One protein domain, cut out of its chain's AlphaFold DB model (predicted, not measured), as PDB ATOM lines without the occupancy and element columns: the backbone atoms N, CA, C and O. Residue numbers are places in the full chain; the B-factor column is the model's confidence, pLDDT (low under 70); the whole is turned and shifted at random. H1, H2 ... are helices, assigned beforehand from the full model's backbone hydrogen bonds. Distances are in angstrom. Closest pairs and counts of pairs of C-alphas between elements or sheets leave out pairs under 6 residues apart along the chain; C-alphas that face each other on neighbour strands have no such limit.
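AT A GLANCE: This is residues 11 to 101 of the 162 residues of an uncharacterized protein of Sistotremastrum niveocremeum HHB9708 (UniProt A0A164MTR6). Look first for H4, the longest helix: H1 packs beside it, H3 crosses its residues 83 to 90, and H2 sits near its last residues. A loop, residues 64 to 82, bulges between H3 and H4. The 91 printed residues include four named helices, H1 to H4 in order, and no named strand: all helix, compact, radius of gyration of the C-alphas 12.6 A, spans 31 by 30 by 18 A.

HOW THE PARTS SIT: Start at the hub, H4, residues 83 to 101. It touches H1, residues 11 to 22, at a shallow tilt of 23 degrees, the same way; C-alphas 11 and 87 are closest, 6.5 A. Residues 52 to 59 alone of H3, residues 48 to 63, touch it at a steep 61 degrees; C-alphas 55 and 90 are closest, 6.9 A. Its residues 98 to 101 only just touch H2, residues 25 to 33, with 3 pairs of C-alphas within 8 A, about perpendicular at 83 degrees; C-alphas 27 and 101 are closest, 6.8 A. O i to N i+4 pairs are all within hydrogen-bond range in H2, H3 and H4, 6 of 8 in H1.

IN THESE COORDINATES: Find C-alpha 83 at (97.846, 15.247, -25.059); H4 runs 26.6 A to C-alpha 101 at (92.118, 37.587, -11.799). H3 spans 22.6 A, H1 16.2 A, H2 12.3 A.

THE WHOLE: The printed part has no cut. H2 to H3 and H3 to H4 are long links. Confidence is under 70 at residues 66 to 71 and 73 to 81.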
ATOM      1  N   VAL A  11      92.366  13.942 -17.400       74.31
ATOM      2  CA  VAL A  11      92.517  15.380 -17.188       74.31
ATOM      3  C   VAL A  11      91.346  16.194 -17.753       74.31
ATOM      4  O   VAL A  11      90.802  17.026 -17.045       74.31
ATOM      5  N   LEU A  12      90.910  15.964 -18.998       80.94
ATOM      6  CA  LEU A  12      89.754  16.664 -19.573       80.94
ATOM      7  C   LEU A  12      88.462  16.329 -18.819       80.94
ATOM      8  O   LEU A  12      87.708  17.244 -18.513       80.94
ATOM      9  N   ARG A  13      88.211  15.056 -18.470       81.06
ATOM     10  CA  ARG A  13      86.999  14.690 -17.700       81.06
ATOM     11  C   ARG A  13      86.965  15.375 -16.338       81.06
ATOM     12  O   ARG A  13      85.906  15.812 -15.907       81.06
ATOM     13  N   GLN A  14      88.115  15.461 -15.677       84.56
ATOM     14  CA  GLN A  14      88.231  16.016 -14.331       84.56
ATOM     15  C   GLN A  14      88.230  17.548 -14.325       84.56
ATOM     16  O   GLN A  14      87.594  18.162 -13.475       84.56
ATOM     17  N   SER A  15      88.938  18.178 -15.262       89.44
ATOM     18  CA  SER A  15      89.207  19.618 -15.214       89.44
ATOM     19  C   SER A  15      88.263  20.457 -16.074       89.44
ATOM     20  O   SER A  15      88.049  21.620 -15.744       89.44
ATOM     21  N   LEU A  16      87.668  19.905 -17.140       89.94
ATOM     22  CA  LEU A  16      86.772  20.665 -18.021       89.94
ATOM     23  C   LEU A  16      85.496  21.175 -17.319       89.94
ATOM     24  O   LEU A  16      85.153  22.334 -17.542       89.94
ATOM     25  N   PRO A  17      84.827  20.412 -16.426       91.00
ATOM     26  CA  PRO A  17      83.671  20.935 -15.694       91.00
ATOM     27  C   PRO A  17      84.023  22.149 -14.823       91.00
ATOM     28  O   PRO A  17      83.281  23.128 -14.780       91.00
ATOM     29  N   GLN A  18      85.179  22.103 -14.151       89.81
ATOM     30  CA  GLN A  18      85.675  23.231 -13.364       89.81
ATOM     31  C   GLN A  18      86.011  24.426 -14.256       89.81
ATOM     32  O   GLN A  18      85.697  25.560 -13.909       89.81
ATOM     33  N   TYR A  19      86.656  24.157 -15.392       93.38
ATOM     34  CA  TYR A  19      87.026  25.167 -16.368       93.38
ATOM     35  C   TYR A  19      85.806  25.941 -16.867       93.38
ATOM     36  O   TYR A  19      85.809  27.161 -16.801       93.38
ATOM     37  N   GLU A  20      84.754  25.241 -17.298       92.06
ATOM     38  CA  GLU A  20      83.499  25.860 -17.749       92.06
ATOM     39  C   GLU A  20      82.882  26.775 -16.703       92.06
ATOM     40  O   GLU A  20      82.426  27.864 -17.029       92.06
ATOM     41  N   ARG A  21      82.861  26.324 -15.446       91.19
ATOM     42  CA  ARG A  21      82.265  27.079 -14.344       91.19
ATOM     43  C   ARG A  21      83.035  28.361 -14.034       91.19
ATOM     44  O   ARG A  21      82.429  29.362 -13.671       91.19
ATOM     45  N   ASP A  22      84.359  28.302 -14.113       90.06
ATOM     46  CA  ASP A  22      85.236  29.414 -13.745       90.06
ATOM     47  C   ASP A  22      85.557  30.342 -14.927       90.06
ATOM     48  O   ASP A  22      86.020  31.469 -14.725       90.06
ATOM     49  N   TYR A  23      85.354  29.874 -16.159       92.25
ATOM     50  CA  TYR A  23      85.542  30.669 -17.362       92.25
ATOM     51  C   TYR A  23      84.520  31.808 -17.410       92.25
ATOM     52  O   TYR A  23      83.339  31.628 -17.131       92.25
ATOM     53  N   SER A  24      84.980  33.000 -17.784       92.00
ATOM     54  CA  SER A  24      84.118  34.166 -17.980       92.00
ATOM     55  C   SER A  24      84.680  35.075 -19.066       92.00
ATOM     56  O   SER A  24      85.897  35.168 -19.253       92.00
ATOM     57  N   GLU A  25      83.801  35.790 -19.763       92.62
ATOM     58  CA  GLU A  25      84.202  36.794 -20.753       92.62
ATOM     59  C   GLU A  25      84.977  37.944 -20.095       92.62
ATOM     60  O   GLU A  25      86.009  38.364 -20.617       92.62
ATOM     61  N   ALA A  26      84.590  38.336 -18.876       90.44
ATOM     62  CA  ALA A  26      85.301  39.326 -18.064       90.44
ATOM     63  C   ALA A  26      86.776  38.954 -17.811       90.44
ATOM     64  O   ALA A  26      87.659  39.815 -17.877       90.44
ATOM     65  N   LEU A  27      87.080  37.669 -17.574       92.81
ATOM     66  CA  LEU A  27      88.465  37.196 -17.476       92.81
ATOM     67  C   LEU A  27      89.221  37.449 -18.786       92.81
ATOM     68  O   LEU A  27      90.366  37.902 -18.763       92.81
ATOM     69  N   ASN A  28      88.602  37.147 -19.926       94.12
ATOM     70  CA  ASN A  28      89.227  37.313 -21.233       94.12
ATOM     71  C   ASN A  28      89.424  38.780 -21.615       94.12
ATOM     72  O   ASN A  28      90.484  39.121 -22.138       94.12
ATOM     73  N   GLU A  29      88.475  39.653 -21.295       93.94
ATOM     74  CA  GLU A  29      88.657  41.095 -21.431       93.94
ATOM     75  C   GLU A  29      89.817  41.595 -20.574       93.94
ATOM     76  O   GLU A  29      90.688  42.317 -21.063       93.94
ATOM     77  N   TRP A  30      89.880  41.175 -19.307       93.19
ATOM     78  CA  TRP A  30      90.985  41.527 -18.422       93.19
ATOM     79  C   TRP A  30      92.323  41.027 -18.972       93.19
ATOM     80  O   TRP A  30      93.298  41.782 -19.003       93.19
ATOM     81  N   LEU A  31      92.379  39.785 -19.465       91.25
ATOM     82  CA  LEU A  31      93.563  39.255 -20.131       91.25
ATOM     83  C   LEU A  31      93.929  40.118 -21.338       91.25
ATOM     84  O   LEU A  31      95.087  40.504 -21.461       91.25
ATOM     85  N   HIS A  32      92.973  40.472 -22.193       90.44
ATOM     86  CA  HIS A  32      93.218  41.303 -23.367       90.44
ATOM     87  C   HIS A  32      93.788  42.682 -22.994       90.44
ATOM     88  O   HIS A  32      94.855  43.049 -23.494       90.44
ATOM     89  N   ARG A  33      93.161  43.392 -22.042       90.12
ATOM     90  CA  ARG A  33      93.616  44.706 -21.537       90.12
ATOM     91  C   ARG A  33      95.032  44.645 -20.956       90.12
ATOM     92  O   ARG A  33      95.844  45.528 -21.207       90.12
ATOM     93  N   ASN A  34      95.376  43.556 -20.267       87.94
ATOM     94  CA  ASN A  34      96.721  43.319 -19.727       87.94
ATOM     95  C   ASN A  34      97.710  42.770 -20.769       87.94
ATOM     96  O   ASN A  34      98.757  42.222 -20.417       87.94
ATOM     97  N   ARG A  35      97.375  42.852 -22.065       86.06
ATOM     98  CA  ARG A  35      98.163  42.302 -23.176       86.06
ATOM     99  C   ARG A  35      98.520  40.836 -22.935       86.06
ATOM    100  O   ARG A  35      99.618  40.396 -23.292       86.06
ATOM    101  N   ARG A  36      97.595  40.071 -22.333       86.19
ATOM    102  CA  ARG A  36      97.628  38.623 -22.061       86.19
ATOM    103  C   ARG A  36      96.935  37.798 -23.168       86.19
ATOM    104  O   ARG A  36      96.296  38.344 -24.060       86.19
ATOM    105  N   GLN A  37      97.241  36.498 -23.259       88.44
ATOM    106  CA  GLN A  37      96.694  35.610 -24.292       88.44
ATOM    107  C   GLN A  37      95.353  35.182 -23.737       88.44
ATOM    108  O   GLN A  37      95.312  34.658 -22.627       88.44
ATOM    109  N   VAL A  38      94.291  35.457 -24.483       91.69
ATOM    110  CA  VAL A  38      92.934  35.094 -24.081       91.69
ATOM    111  C   VAL A  38      92.792  33.581 -24.040       91.69
ATOM    112  O   VAL A  38      93.381  32.874 -24.864       91.69
ATOM    113  N   MET A  39      92.037  33.100 -23.064       93.38
ATOM    114  CA  MET A  39      91.727  31.693 -22.886       93.38
ATOM    115  C   MET A  39      90.636  31.273 -23.886       93.38
ATOM    116  O   MET A  39      89.690  32.034 -24.105       93.38
ATOM    117  N   PRO A  40      90.748  30.095 -24.517       95.06
ATOM    118  CA  PRO A  40      89.729  29.618 -25.448       95.06
ATOM    119  C   PRO A  40      88.453  29.215 -24.700       95.06
ATOM    120  O   PRO A  40      88.556  28.541 -23.689       95.06
ATOM    121  N   ASP A  41      87.262  29.534 -25.208       94.12
ATOM    122  CA  ASP A  41      86.025  28.943 -24.666       94.12
ATOM    123  C   ASP A  41      86.037  27.420 -24.909       94.12
ATOM    124  O   ASP A  41      86.156  26.968 -26.054       94.12
ATOM    125  N   LEU A  42      85.947  26.630 -23.837       93.06
ATOM    126  CA  LEU A  42      85.892  25.170 -23.876       93.06
ATOM    127  C   LEU A  42      84.601  24.701 -23.215       93.06
ATOM    128  O   LEU A  42      84.295  25.104 -22.096       93.06
ATOM    129  N   ARG A  43      83.889  23.791 -23.884       89.75
ATOM    130  CA  ARG A  43      82.616  23.240 -23.411       89.75
ATOM    131  C   ARG A  43      82.586  21.721 -23.532       89.75
ATOM    132  O   ARG A  43      83.149  21.157 -24.468       89.75
ATOM    133  N   ARG A  44      81.846  21.063 -22.646       86.12
ATOM    134  CA  ARG A  44      81.626  19.614 -22.552       86.12
ATOM    135  C   ARG A  44      80.897  19.086 -23.776       86.12
ATOM    136  O   ARG A  44      81.114  17.943 -24.153       86.12
ATOM    137  N   GLY A  45      80.088  19.929 -24.421       85.62
ATOM    138  CA  GLY A  45      79.447  19.626 -25.701       85.62
ATOM    139  C   GLY A  45      80.403  19.615 -26.902       85.62
ATOM    140  O   GLY A  45      80.003  19.224 -27.993       85.62
ATOM    141  N   TYR A  46      81.662  20.048 -26.752       89.69
ATOM    142  CA  TYR A  46      82.644  19.986 -27.834       89.69
ATOM    143  C   TYR A  46      83.284  18.602 -27.937       89.69
ATOM    144  O   TYR A  46      83.566  17.942 -26.939       89.69
ATOM    145  N   SER A  47      83.604  18.193 -29.167       88.19
ATOM    146  CA  SER A  47      84.390  16.980 -29.392       88.19
ATOM    147  C   SER A  47      85.789  17.107 -28.778       88.19
ATOM    148  O   SER A  47      86.390  18.186 -28.780       88.19
ATOM    149  N   VAL A  48      86.350  15.989 -28.306       84.19
ATOM    150  CA  VAL A  48      87.707  15.939 -27.726       84.19
ATOM    151  C   VAL A  48      88.732  16.560 -28.678       84.19
ATOM    152  O   VAL A  48      89.535  17.397 -28.272       84.19
ATOM    153  N   THR A  49      88.654  16.234 -29.969       85.75
ATOM    154  CA  THR A  49      89.522  16.800 -31.009       85.75
ATOM    155  C   THR A  49      89.427  18.323 -31.084       85.75
ATOM    156  O   THR A  49      90.451  18.998 -31.217       85.75
ATOM    157  N   ARG A  50      88.217  18.888 -30.974       90.69
ATOM    158  CA  ARG A  50      88.002  20.340 -30.968       90.69
ATOM    159  C   ARG A  50      88.620  20.980 -29.728       90.69
ATOM    160  O   ARG A  50      89.357  21.953 -29.867       90.69
ATOM    161  N   VAL A  51      88.386  20.410 -28.546       89.56
ATOM    162  CA  VAL A  51      88.966  20.897 -27.283       89.56
ATOM    163  C   VAL A  51      90.497  20.886 -27.341       89.56
ATOM    164  O   VAL A  51      91.135  21.907 -27.091       89.56
ATOM    165  N   LEU A  52      91.097  19.769 -27.760       86.56
ATOM    166  CA  LEU A  52      92.551  19.642 -27.891       86.56
ATOM    167  C   LEU A  52      93.131  20.634 -28.908       86.56
ATOM    168  O   LEU A  52      94.189  21.215 -28.664       86.56
ATOM    169  N   ARG A  53      92.439  20.869 -30.032       88.75
ATOM    170  CA  ARG A  53      92.844  21.866 -31.033       88.75
ATOM    171  C   ARG A  53      92.868  23.275 -30.439       88.75
ATOM    172  O   ARG A  53      93.847  23.988 -30.638       88.75
ATOM    173  N   LEU A  54      91.828  23.660 -29.701       92.50
ATOM    174  CA  LEU A  54      91.729  24.977 -29.067       92.50
ATOM    175  C   LEU A  54      92.823  25.189 -28.013       92.50
ATOM    176  O   LEU A  54      93.508  26.213 -28.042       92.50
ATOM    177  N   ILE A  55      93.056  24.194 -27.150       90.19
ATOM    178  CA  ILE A  55      94.154  24.228 -26.174       90.19
ATOM    179  C   ILE A  55      95.501  24.387 -26.893       90.19
ATOM    180  O   ILE A  55      96.313  25.234 -26.521       90.19
ATOM    181  N   ARG A  56      95.732  23.632 -27.971       86.31
ATOM    182  CA  ARG A  56      96.981  23.707 -28.739       86.31
ATOM    183  C   ARG A  56      97.214  25.089 -29.350       86.31
ATOM    184  O   ARG A  56      98.337  25.592 -29.310       86.31
ATOM    185  N   VAL A  57      96.175  25.700 -29.921       87.88
ATOM    186  CA  VAL A  57      96.245  27.064 -30.472       87.88
ATOM    187  C   VAL A  57      96.586  28.067 -29.370       87.88
ATOM    188  O   VAL A  57      97.472  28.900 -29.565       87.88
ATOM    189  N   TYR A  58      95.954  27.946 -28.200       89.69
ATOM    190  CA  TYR A  58      96.252  28.789 -27.045       89.69
ATOM    191  C   TYR A  58      97.716  28.682 -26.604       89.69
ATOM    192  O   TYR A  58      98.383  29.711 -26.473       89.69
ATOM    193  N   VAL A  59      98.233  27.463 -26.407       84.19
ATOM    194  CA  VAL A  59      99.607  27.264 -25.916       84.19
ATOM    195  C   VAL A  59     100.624  27.846 -26.898       84.19
ATOM    196  O   VAL A  59     101.462  28.654 -26.499       84.19
ATOM    197  N   ARG A  60     100.476  27.549 -28.198       82.69
ATOM    198  CA  ARG A  60     101.318  28.132 -29.258       82.69
ATOM    199  C   ARG A  60     101.262  29.660 -29.257       82.69
ATOM    200  O   ARG A  60     102.292  30.325 -29.305       82.69
ATOM    201  N   GLY A  61     100.059  30.230 -29.194       84.88
ATOM    202  CA  GLY A  61      99.870  31.681 -29.173       84.88
ATOM    203  C   GLY A  61     100.487  32.341 -27.939       84.88
ATOM    204  O   GLY A  61     101.048  33.430 -28.034       84.88
ATOM    205  N   ARG A  62     100.426  31.682 -26.777       83.00
ATOM    206  CA  ARG A  62     101.015  32.182 -25.534       83.00
ATOM    207  C   ARG A  62     102.539  32.177 -25.582       83.00
ATOM    208  O   ARG A  62     103.136  33.192 -25.234       83.00
ATOM    209  N   ASN A  63     103.151  31.068 -25.980       79.69
ATOM    210  CA  ASN A  63     104.602  30.901 -25.926       79.69
ATOM    211  C   ASN A  63     105.351  31.720 -26.989       79.69
ATOM    212  O   ASN A  63     106.488  32.131 -26.760       79.69
ATOM    213  N   ARG A  64     104.682  32.054 -28.102       78.88
ATOM    214  CA  ARG A  64     105.182  33.014 -29.100       78.88
ATOM    215  C   ARG A  64     105.326  34.443 -28.568       78.88
ATOM    216  O   ARG A  64     106.022  35.246 -29.179       78.88
ATOM    217  N   ARG A  65     104.668  34.801 -27.460       74.44
ATOM    218  CA  ARG A  65     104.735  36.159 -26.899       74.44
ATOM    219  C   ARG A  65     105.881  36.259 -25.888       74.44
ATOM    220  O   ARG A  65     105.817  35.660 -24.820       74.44
ATOM    221  N   LEU A  66     106.889  37.073 -26.207       58.84
ATOM    222  CA  LEU A  66     108.140  37.213 -25.444       58.84
ATOM    223  C   LEU A  66     107.965  37.848 -24.045       58.84
ATOM    224  O   LEU A  66     108.720  37.538 -23.131       58.84
ATOM    225  N   ASN A  67     106.918  38.652 -23.821       59.38
ATOM    226  CA  ASN A  67     106.752  39.461 -22.596       59.38
ATOM    227  C   ASN A  67     105.961  38.769 -21.459       59.38
ATOM    228  O   ASN A  67     105.247  39.433 -20.710       59.38
ATOM    229  N   ARG A  68     105.967  37.430 -21.362       54.41
ATOM    230  CA  ARG A  68     104.965  36.675 -20.564       54.41
ATOM    231  C   ARG A  68     105.514  35.787 -19.442       54.41
ATOM    232  O   ARG A  68     104.742  35.021 -18.857       54.41
ATOM    233  N   GLY A  69     106.797  35.913 -19.111       59.06
ATOM    234  CA  GLY A  69     107.473  35.056 -18.131       59.06
ATOM    235  C   GLY A  69     107.843  33.682 -18.704       59.06
ATOM    236  O   GLY A  69     107.911  33.514 -19.921       59.06
ATOM    237  N   ARG A  70     108.092  32.696 -17.827       62.84
ATOM    238  CA  ARG A  70     108.498  31.326 -18.205       62.84
ATOM    239  C   ARG A  70     107.530  30.734 -19.240       62.84
ATOM    240  O   ARG A  70     106.319  30.698 -19.004       62.84
ATOM    241  N   ARG A  71     108.070  30.272 -20.379       66.62
ATOM    242  CA  ARG A  71     107.303  29.535 -21.398       66.62
ATOM    243  C   ARG A  71     106.650  28.319 -20.751       66.62
ATOM    244  O   ARG A  71     107.238  27.702 -19.862       66.62
ATOM    245  N   MET A  72     105.448  27.974 -21.207       71.31
ATOM    246  CA  MET A  72     104.914  26.648 -20.910       71.31
ATOM    247  C   MET A  72     105.924  25.643 -21.461       71.31
ATOM    248  O   MET A  72     106.355  25.787 -22.609       71.31
ATOM    249  N   THR A  73     106.347  24.695 -20.624       57.75
ATOM    250  CA  THR A  73     107.464  23.762 -20.865       57.75
ATOM    251  C   THR A  73     107.325  23.013 -22.194       57.75
ATOM    252  O   THR A  73     108.296  22.514 -22.747       57.75
ATOM    253  N   LEU A  74     106.108  22.975 -22.733       53.03
ATOM    254  CA  LEU A  74     105.714  22.279 -23.945       53.03
ATOM    255  C   LEU A  74     105.978  23.007 -25.277       53.03
ATOM    256  O   LEU A  74     105.733  22.396 -26.311       53.03
ATOM    257  N   ASP A  75     106.465  24.258 -25.308       46.09
ATOM    258  CA  ASP A  75     106.846  24.894 -26.597       46.09
ATOM    259  C   ASP A  75     108.229  24.500 -27.108       46.09
ATOM    260  O   ASP A  75     108.502  24.664 -28.292       46.09
ATOM    261  N   SER A  76     109.125  24.036 -26.235       45.88
ATOM    262  CA  SER A  76     110.501  23.708 -26.628       45.88
ATOM    263  C   SER A  76     110.620  22.369 -27.359       45.88
ATOM    264  O   SER A  76     111.659  22.093 -27.944       45.88
ATOM    265  N   ALA A  77     109.570  21.544 -27.346       43.44
ATOM    266  CA  ALA A  77     109.508  20.299 -28.097       43.44
ATOM    267  C   ALA A  77     108.552  20.483 -29.283       43.44
ATOM    268  O   ALA A  77     107.334  20.494 -29.126       43.44
ATOM    269  N   GLU A  78     109.091  20.610 -30.494       44.88
ATOM    270  CA  GLU A  78     108.331  20.856 -31.729       44.88
ATOM    271  C   GLU A  78     107.289  19.762 -32.075       44.88
ATOM    272  O   GLU A  78     106.490  19.917 -33.004       44.88
ATOM    273  N   ARG A  79     107.215  18.666 -31.302       47.50
ATOM    274  CA  ARG A  79     106.266  17.559 -31.479       47.50
ATOM    275  C   ARG A  79     105.529  17.230 -30.175       47.50
ATOM    276  O   ARG A  79     106.118  16.851 -29.170       47.50
ATOM    277  N   TRP A  80     104.201  17.338 -30.211       55.84
ATOM    278  CA  TRP A  80     103.323  16.995 -29.089       55.84
ATOM    279  C   TRP A  80     103.193  15.471 -28.990       55.84
ATOM    280  O   TRP A  80     102.377  14.884 -29.697       55.84
ATOM    281  N   HIS A  81     103.993  14.822 -28.144       54.00
ATOM    282  CA  HIS A  81     103.920  13.366 -27.949       54.00
ATOM    283  C   HIS A  81     102.876  12.936 -26.903       54.00
ATOM    284  O   HIS A  81     102.515  11.765 -26.853       54.00
ATOM    285  N   SER A  82     102.325  13.869 -26.107       72.38
ATOM    286  CA  SER A  82     101.294  13.560 -25.104       72.38
ATOM    287  C   SER A  82     100.250  14.670 -24.939       72.38
ATOM    288  O   SER A  82     100.529  15.754 -24.419       72.38
ATOM    289  N   TYR A  83      99.001  14.377 -25.320       72.94
ATOM    290  CA  TYR A  83      97.846  15.247 -25.059       72.94
ATOM    291  C   TYR A  83      97.570  15.435 -23.558       72.94
ATOM    292  O   TYR A  83      97.000  16.451 -23.162       72.94
ATOM    293  N   VAL A  84      97.999  14.489 -22.716       77.12
ATOM    294  CA  VAL A  84      97.823  14.547 -21.257       77.12
ATOM    295  C   VAL A  84      98.628  15.699 -20.664       77.12
ATOM    296  O   VAL A  84      98.071  16.500 -19.914       77.12
ATOM    297  N   THR A  85      99.906  15.829 -21.031       77.00
ATOM    298  CA  THR A  85     100.775  16.897 -20.515       77.00
ATOM    299  C   THR A  85     100.287  18.271 -20.972       77.00
ATOM    300  O   THR A  85     100.182  19.178 -20.152       77.00
ATOM    301  N   MET A  86      99.874  18.398 -22.239       80.69
ATOM    302  CA  MET A  86      99.252  19.620 -22.767       80.69
ATOM    303  C   MET A  86      98.045  20.061 -21.947       80.69
ATOM    304  O   MET A  86      97.958  21.221 -21.547       80.69
ATOM    305  N   CYS A  87      97.114  19.139 -21.704       83.94
ATOM    306  CA  CYS A  87      95.914  19.447 -20.940       83.94
ATOM    307  C   CYS A  87      96.272  19.850 -19.507       83.94
ATOM    308  O   CYS A  87      95.742  20.840 -19.016       83.94
ATOM    309  N   ARG A  88      97.198  19.133 -18.853       84.12
ATOM    310  CA  ARG A  88      97.638  19.463 -17.487       84.12
ATOM    311  C   ARG A  88      98.219  20.868 -17.409       84.12
ATOM    312  O   ARG A  88      97.737  21.667 -16.616       84.12
ATOM    313  N   GLU A  89      99.193  21.196 -18.255       83.00
ATOM    314  CA  GLU A  89      99.801  22.530 -18.229       83.00
ATOM    315  C   GLU A  89      98.783  23.632 -18.544       83.00
ATOM    316  O   GLU A  89      98.808  24.694 -17.919       83.00
ATOM    317  N   PHE A  90      97.863  23.382 -19.480       89.81
ATOM    318  CA  PHE A  90      96.786  24.317 -19.792       89.81
ATOM    319  C   PHE A  90      95.887  24.586 -18.582       89.81
ATOM    320  O   PHE A  90      95.690  25.748 -18.223       89.81
ATOM    321  N   PHE A  91      95.368  23.545 -17.925       90.69
ATOM    322  CA  PHE A  91      94.475  23.728 -16.778       90.69
ATOM    323  C   PHE A  91      95.196  24.299 -15.555       90.69
ATOM    324  O   PHE A  91      94.617  25.128 -14.855       90.69
ATOM    325  N   CYS A  92      96.463  23.944 -15.326       86.75
ATOM    326  CA  CYS A  92      97.269  24.571 -14.278       86.75
ATOM    327  C   CYS A  92      97.482  26.067 -14.548       86.75
ATOM    328  O   CYS A  92      97.348  26.882 -13.634       86.75
ATOM    329  N   GLU A  93      97.756  26.466 -15.798       87.56
ATOM    330  CA  GLU A  93      97.798  27.893 -16.129       87.56
ATOM    331  C   GLU A  93      96.446  28.553 -15.892       87.56
ATOM    332  O   GLU A  93      96.404  29.647 -15.333       87.56
ATOM    333  N   PHE A  94      95.356  27.925 -16.329       91.56
ATOM    334  CA  PHE A  94      94.024  28.483 -16.151       91.56
ATOM    335  C   PHE A  94      93.716  28.739 -14.671       91.56
ATOM    336  O   PHE A  94      93.280  29.836 -14.325       91.56
ATOM    337  N   GLN A  95      94.027  27.790 -13.787       89.88
ATOM    338  CA  GLN A  95      93.892  27.966 -12.338       89.88
ATOM    339  C   GLN A  95      94.738  29.139 -11.830       89.88
ATOM    340  O   GLN A  95      94.226  30.017 -11.136       89.88
ATOM    341  N   ARG A  96      96.013  29.211 -12.231       86.88
ATOM    342  CA  ARG A  96      96.924  30.301 -11.851       86.88
ATOM    343  C   ARG A  96      96.405  31.667 -12.301       86.88
ATOM    344  O   ARG A  96      96.410  32.624 -11.534       86.88
ATOM    345  N   VAL A  97      95.943  31.763 -13.544       88.44
ATOM    346  CA  VAL A  97      95.372  32.983 -14.126       88.44
ATOM    347  C   VAL A  97      94.095  33.391 -13.406       88.44
ATOM    348  O   VAL A  97      93.941  34.564 -13.073       88.44
ATOM    349  N   THR A  98      93.219  32.432 -13.124       89.25
ATOM    350  CA  THR A  98      91.952  32.668 -12.427       89.25
ATOM    351  C   THR A  98      92.188  33.171 -11.006       89.25
ATOM    352  O   THR A  98      91.521  34.110 -10.577       89.25
ATOM    353  N   LEU A  99      93.175  32.626 -10.287       86.38
ATOM    354  CA  LEU A  99      93.568  33.122  -8.963       86.38
ATOM    355  C   LEU A  99      94.022  34.586  -9.013       86.38
ATOM    356  O   LEU A  99      93.541  35.407  -8.232       86.38
ATOM    357  N   VAL A 100      94.888  34.936  -9.970       87.62
ATOM    358  CA  VAL A 100      95.351  36.323 -10.152       87.62
ATOM    359  C   VAL A 100      94.194  37.250 -10.532       87.62
ATOM    360  O   VAL A 100      94.094  38.356 -10.006       87.62
ATOM    361  N   PHE A 101      93.290  36.806 -11.407       89.50
ATOM    362  CA  PHE A 101      92.118  37.587 -11.799       89.50
ATOM    363  C   PHE A 101      91.167  37.838 -10.619       89.50
ATOM    364  O   PHE A 101      90.737  38.971 -10.408       89.50
TER     365      PHE A 101